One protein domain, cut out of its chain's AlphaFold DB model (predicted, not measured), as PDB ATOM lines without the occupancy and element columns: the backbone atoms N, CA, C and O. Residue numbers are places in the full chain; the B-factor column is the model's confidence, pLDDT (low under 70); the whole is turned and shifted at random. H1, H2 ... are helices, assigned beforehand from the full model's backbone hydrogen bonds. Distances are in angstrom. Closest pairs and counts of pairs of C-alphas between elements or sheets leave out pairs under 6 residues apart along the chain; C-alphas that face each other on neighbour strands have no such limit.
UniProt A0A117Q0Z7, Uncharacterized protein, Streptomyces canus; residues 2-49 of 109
ATOM      1  N   ARG A   2     284.669 483.643 350.938       56.16
ATOM      2  CA  ARG A   2     285.710 483.848 349.898       56.16
ATOM      3  C   ARG A   2     286.450 482.581 349.399       56.16
ATOM      4  O   ARG A   2     286.917 482.575 348.270       56.16
ATOM      5  N   ARG A   3     286.531 481.504 350.195       66.19
ATOM      6  CA  ARG A   3     287.257 480.275 349.804       66.19
ATOM      7  C   ARG A   3     286.504 479.384 348.807       66.19
ATOM      8  O   ARG A   3     287.143 478.806 347.942       66.19
ATOM      9  N   LEU A   4     285.172 479.301 348.899       72.50
ATOM     10  CA  LEU A   4     284.387 478.431 348.011       72.50
ATOM     11  C   LEU A   4     284.329 478.994 346.583       72.50
ATOM     12  O   LEU A   4     284.453 478.250 345.623       72.50
ATOM     13  N   LEU A   5     284.213 480.322 346.452       72.62
ATOM     14  CA  LEU A   5     284.252 481.003 345.155       72.62
ATOM     15  C   LEU A   5     285.632 480.899 344.487       72.62
ATOM     16  O   LEU A   5     285.699 480.750 343.274       72.62
ATOM     17  N   GLY A   6     286.719 480.927 345.270       74.38
ATOM     18  CA  GLY A   6     288.072 480.675 344.755       74.38
ATOM     19  C   GLY A   6     288.222 479.256 344.209       74.38
ATOM     20  O   GLY A   6     288.655 479.075 343.077       74.38
ATOM     21  N   TRP A   7     287.751 478.257 344.961       76.75
ATOM     22  CA  TRP A   7     287.730 476.865 344.504       76.75
ATOM     23  C   TRP A   7     286.848 476.666 343.259       76.75
ATOM     24  O   TRP A   7     287.228 475.941 342.343       76.75
ATOM     25  N   ALA A   8     285.702 477.348 343.184       75.06
ATOM     26  CA  ALA A   8     284.809 477.293 342.027       75.06
ATOM     27  C   ALA A   8     285.480 477.813 340.748       75.06
ATOM     28  O   ALA A   8     285.303 477.227 339.683       75.06
ATOM     29  N   GLN A   9     286.296 478.868 340.850       73.62
ATOM     30  CA  GLN A   9     287.047 479.389 339.704       73.62
ATOM     31  C   GLN A   9     288.068 478.379 339.168       73.62
ATOM     32  O   GLN A   9     288.217 478.245 337.956       73.62
ATOM     33  N   GLU A  10     288.732 477.642 340.057       75.75
ATOM     34  CA  GLU A  10     289.735 476.630 339.698       75.75
ATOM     35  C   GLU A  10     289.114 475.335 339.146       75.75
ATOM     36  O   GLU A  10     289.760 474.619 338.388       75.75
ATOM     37  N   ASN A  11     287.851 475.047 339.481       71.81
ATOM     38  CA  ASN A  11     287.137 473.828 339.071       71.81
ATOM     39  C   ASN A  11     286.177 474.048 337.888       71.81
ATOM     40  O   ASN A  11     285.299 473.230 337.643       71.81
ATOM     41  N   GLY A  12     286.338 475.147 337.141       67.38
ATOM     42  CA  GLY A  12     285.563 475.402 335.920       67.38
ATOM     43  C   GLY A  12     284.159 475.977 336.142       67.38
ATOM     44  O   GLY A  12     283.416 476.144 335.180       67.38
ATOM     45  N   LEU A  13     283.812 476.352 337.376       68.12
ATOM     46  CA  LEU A  13     282.577 477.060 337.747       68.12
ATOM     47  C   LEU A  13     282.826 478.577 337.875       68.12
ATOM     48  O   LEU A  13     282.256 479.272 338.721       68.12
ATOM     49  N   ALA A  14     283.752 479.101 337.067       58.69
ATOM     50  CA  ALA A  14     284.164 480.494 337.114       58.69
ATOM     51  C   ALA A  14     283.048 481.414 336.590       58.69
ATOM     52  O   ALA A  14     282.694 481.369 335.417       58.69
ATOM     53  N   GLY A  15     282.530 482.291 337.459       62.66
ATOM     54  CA  GLY A  15     281.540 483.316 337.091       62.66
ATOM     55  C   GLY A  15     280.093 482.973 337.445       62.66
ATOM     56  O   GLY A  15     279.207 483.793 337.217       62.66
ATOM     57  N   THR A  16     279.853 481.807 338.036       68.19
ATOM     58  CA  THR A  16     278.515 481.360 338.428       68.19
ATOM     59  C   THR A  16     278.087 481.930 339.787       68.19
ATOM     60  O   THR A  16     278.918 482.226 340.654       68.19
ATOM     61  N   THR A  17     276.778 482.079 340.001       78.31
ATOM     62  CA  THR A  17     276.201 482.526 341.278       78.31
ATOM     63  C   THR A  17     276.561 481.555 342.410       78.31
ATOM     64  O   THR A  17     276.614 480.345 342.204       78.31
ATOM     65  N   TYR A  18     276.745 482.055 343.639       73.81
ATOM     66  CA  TYR A  18     277.047 481.218 344.813       73.81
ATOM     67  C   TYR A  18     276.066 480.043 344.982       73.81
ATOM     68  O   TYR A  18     276.488 478.926 345.268       73.81
ATOM     69  N   ALA A  19     274.776 480.270 344.722       77.19
ATOM     70  CA  ALA A  19     273.744 479.239 344.783       77.19
ATOM     71  C   ALA A  19     273.986 478.076 343.801       77.19
ATOM     72  O   ALA A  19     273.784 476.918 344.152       77.19
ATOM     73  N   GLU A  20     274.455 478.372 342.590       76.75
ATOM     74  CA  GLU A  20     274.722 477.371 341.552       76.75
ATOM     75  C   GLU A  20     276.016 476.607 341.836       76.75
ATOM     76  O   GLU A  20     276.059 475.388 341.686       76.75
ATOM     77  N   VAL A  21     277.043 477.298 342.344       79.31
ATOM     78  CA  VAL A  21     278.270 476.653 342.831       79.31
ATOM     79  C   VAL A  21     277.941 475.666 343.950       79.31
ATOM     80  O   VAL A  21     278.463 474.557 343.969       79.31
ATOM     81  N   VAL A  22     277.066 476.044 344.881       80.75
ATOM     82  CA  VAL A  22     276.658 475.178 345.993       80.75
ATOM     83  C   VAL A  22     275.793 474.000 345.530       80.75
ATOM     84  O   VAL A  22     275.913 472.907 346.084       80.75
ATOM     85  N   ALA A  23     274.959 474.196 344.508       81.00
ATOM     86  CA  ALA A  23     274.140 473.137 343.921       81.00
ATOM     87  C   ALA A  23     274.949 472.136 343.075       81.00
ATOM     88  O   ALA A  23     274.457 471.045 342.783       81.00
ATOM     89  N   ALA A  24     276.179 472.486 342.685       82.88
ATOM     90  CA  ALA A  24     277.015 471.636 341.855       82.88
ATOM     91  C   ALA A  24     277.406 470.323 342.574       82.88
ATOM     92  O   ALA A  24     277.764 470.323 343.765       82.88
ATOM     93  N   PRO A  25     277.383 469.181 341.862       81.31
ATOM     94  CA  PRO A  25     277.763 467.895 342.435       81.31
ATOM     95  C   PRO A  25     279.240 467.865 342.846       81.31
ATOM     96  O   PRO A  25     279.568 467.205 343.836       81.31
ATOM     97  N   GLU A  26     280.129 468.604 342.165       83.69
ATOM     98  CA  GLU A  26     281.543 468.657 342.550       83.69
ATOM     99  C   GLU A  26     281.729 469.294 343.933       83.69
ATOM    100  O   GLU A  26     282.496 468.783 344.752       83.69
ATOM    101  N   THR A  27     280.985 470.361 344.235       83.56
ATOM    102  CA  THR A  27     281.016 471.034 345.544       83.56
ATOM    103  C   THR A  27     280.508 470.115 346.648       83.56
ATOM    104  O   THR A  27     281.099 470.035 347.728       83.56
ATOM    105  N   THR A  28     279.442 469.365 346.368       86.00
ATOM    106  CA  THR A  28     278.921 468.370 347.311       86.00
ATOM    107  C   THR A  28     279.959 467.278 347.577       86.00
ATOM    108  O   THR A  28     280.187 466.923 348.734       86.00
ATOM    109  N   ALA A  29     280.649 466.789 346.542       86.44
ATOM    110  CA  ALA A  29     281.701 465.784 346.678       86.44
ATOM    111  C   ALA A  29     282.940 466.308 347.428       86.44
ATOM    112  O   ALA A  29     283.561 465.566 348.192       86.44
ATOM    113  N   LEU A  30     283.306 467.577 347.237       86.81
ATOM    114  CA  LEU A  30     284.371 468.231 347.993       86.81
ATOM    115  C   LEU A  30     284.042 468.248 349.489       86.81
ATOM    116  O   LEU A  30     284.839 467.801 350.310       86.81
ATOM    117  N   ILE A  31     282.850 468.734 349.841       87.44
ATOM    118  CA  ILE A  31     282.426 468.834 351.240       87.44
ATOM    119  C   ILE A  31     282.251 467.444 351.851       87.44
ATOM    120  O   ILE A  31     282.660 467.233 352.989       87.44
ATOM    121  N   GLN A  32     281.741 466.475 351.089       88.19
ATOM    122  CA  GLN A  32     281.655 465.086 351.530       88.19
ATOM    123  C   GLN A  32     283.023 464.535 351.944       88.19
ATOM    124  O   GLN A  32     283.101 463.865 352.969       88.19
ATOM    125  N   ARG A  33     284.095 464.823 351.194       88.56
ATOM    126  CA  ARG A  33     285.453 464.385 351.554       88.56
ATOM    127  C   ARG A  33     285.900 464.967 352.892       88.56
ATOM    128  O   ARG A  33     286.316 464.206 353.757       88.56
ATOM    129  N   TYR A  34     285.723 466.273 353.089       88.94
ATOM    130  CA  TYR A  34     286.043 466.922 354.364       88.94
ATOM    131  C   TYR A  34     285.205 466.386 355.528       88.94
ATOM    132  O   TYR A  34     285.722 466.197 356.624       88.94
ATOM    133  N   VAL A  35     283.916 466.116 355.305       89.75
ATOM    134  CA  VAL A  35     283.042 465.517 356.323       89.75
ATOM    135  C   VAL A  35     283.491 464.097 356.660       89.75
ATOM    136  O   VAL A  35     283.485 463.731 357.830       89.75
ATOM    137  N   THR A  36     283.892 463.302 355.667       88.31
ATOM    138  CA  THR A  36     284.408 461.945 355.889       88.31
ATOM    139  C   THR A  36     285.694 461.972 356.709       88.31
ATOM    140  O   THR A  36     285.757 461.284 357.720       88.31
ATOM    141  N   GLU A  37     286.662 462.813 356.343       90.06
ATOM    142  CA  GLU A  37     287.912 462.990 357.095       90.06
ATOM    143  C   GLU A  37     287.641 463.445 358.539       90.06
ATOM    144  O   GLU A  37     288.182 462.902 359.499       90.06
ATOM    145  N   LEU A  38     286.717 464.390 358.726       88.94
ATOM    146  CA  LEU A  38     286.344 464.866 360.056       88.94
ATOM    147  C   LEU A  38     285.655 463.766 360.880       88.94
ATOM    148  O   LEU A  38     285.921 463.625 362.074       88.94
ATOM    149  N   ASN A  39     284.822 462.947 360.240       90.19
ATOM    150  CA  ASN A  39     284.158 461.807 360.863       90.19
ATOM    151  C   ASN A  39     285.139 460.722 361.343       90.19
ATOM    152  O   ASN A  39     284.795 460.019 362.290       90.19
ATOM    153  N   GLU A  40     286.338 460.596 360.763       89.25
ATOM    154  CA  GLU A  40     287.367 459.649 361.235       89.25
ATOM    155  C   GLU A  40     287.876 459.996 362.639       89.25
ATOM    156  O   GLU A  40     288.201 459.110 363.429       89.25
ATOM    157  N   SER A  41     287.896 461.287 362.980       88.56
ATOM    158  CA  SER A  41     288.296 461.767 364.308       88.56
ATOM    159  C   SER A  41     287.175 461.700 365.356       88.56
ATOM    160  O   SER A  41     287.428 461.846 366.554       88.56
ATOM    161  N   LEU A  42     285.928 461.484 364.922       87.81
ATOM    162  CA  LEU A  42     284.746 461.525 365.775       87.81
ATOM    163  C   LEU A  42     284.270 460.126 366.167       87.81
ATOM    164  O   LEU A  42     284.346 459.159 365.415       87.81
ATOM    165  N   GLN A  43     283.690 460.021 367.361       83.75
ATOM    166  CA  GLN A  43     283.030 458.786 367.771       83.75
ATOM    167  C   GLN A  43     281.726 458.561 366.995       83.75
ATOM    168  O   GLN A  43     281.047 459.512 366.610       83.75
ATOM    169  N   ARG A  44     281.322 457.289 366.857       77.75
ATOM    170  CA  ARG A  44     280.159 456.838 366.064       77.75
ATOM    171  C   ARG A  44     278.848 457.591 366.341       77.75
ATOM    172  O   ARG A  44     277.991 457.677 365.468       77.75
ATOM    173  N   TRP A  45     278.662 458.097 367.559       81.38
ATOM    174  CA  TRP A  45     277.459 458.828 367.971       81.38
ATOM    175  C   TRP A  45     277.494 460.328 367.626       81.38
ATOM    176  O   TRP A  45     276.444 460.961 367.620       81.38
ATOM    177  N   GLN A  46     278.668 460.887 367.317       83.94
ATOM    178  CA  GLN A  46     278.857 462.284 366.890       83.94
ATOM    179  C   GLN A  46     278.993 462.428 365.369       83.94
ATOM    180  O   GLN A  46     279.030 463.541 364.853       83.94
ATOM    181  N   THR A  47     279.089 461.308 364.653       86.12
ATOM    182  CA  THR A  47     279.302 461.271 363.207       86.12
ATOM    183  C   THR A  47     278.176 461.976 362.451       86.12
ATOM    184  O   THR A  47     276.986 461.710 362.656       86.12
ATOM    185  N   ILE A  48     278.556 462.832 361.505       86.06
ATOM    186  CA  ILE A  48     277.623 463.528 360.620       86.06
ATOM    187  C   ILE A  48     277.127 462.530 359.567       86.06
ATOM    188  O   ILE A  48     277.883 462.122 358.688       86.06
ATOM    189  N   LYS A  49     275.852 462.127 359.666       82.50
ATOM    190  CA  LYS A  49     275.228 461.150 358.751       82.50
ATOM    191  C   LYS A  49     274.700 461.778 357.458       82.50
ATOM    192  O   LYS A  49     274.829 461.192 356.390       82.50
TER     193      LYS A  49
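This is residues 2 to 49 of the 109 residues of an uncharacterized protein of Streptomyces canus (UniProt A0A117Q0Z7). Picture a long straight helix, H3, as the shaft, with two short helices, H1 and H2, making a small head near its start. At the other end of H3 residues 40 to 46 stick out, and the last residues fold back. The printed part has 48 residues with three named helices, H1, H2 and H3 in that order, and no named strand; the class is all helix. It is loose, with a radius of gyration of the C-alphas of 13.1 A, and spans 39 by 16 by 15 A, a rod.

Start at H3, residues 25 to 40, the longest helix. Look back to H2, residues 18 to 23: it is close but not clearly touching H3, and the closest C-alphas, those of Val 21 and Thr 27, are 6.8 A apart. Their lines are about perpendicular, at 75 degrees. Farther out, H1, residues 2 to 10, only just touches H2, with 3 pairs of C-alphas within 8 A. The closest C-alphas, those of Ala 8 and Val 21, are 6.6 A apart. H1 and H2 run the same way at a steep tilt of 65 degrees. H1 and H3 are near each other, with 5 pairs of C-alphas within 10 A. In H1, H2 and H3 every O i to N i+4 pair is within hydrogen-bond range.

Find C-alpha 25 at (277.763, 467.895, 342.435); from there H3 runs 22.7 A to C-alpha 40 at (287.367, 459.649, 361.235). H1 begins at C-alpha 2, (285.710, 483.848, 349.898), and is 13.1 A long; H2 is 8.6 A long.

The C-alphas farthest apart, those of Gly 15 and Trp 45, are 39.6 A apart. The printed part has no cut. The link from H1 to H2 is short and that from H2 to H3 tight. Residues 40 to 46 stand free. The mean pLDDT of the printed part is 79.7; look for values under 70 at residues 2 to 3 and 12 to 16.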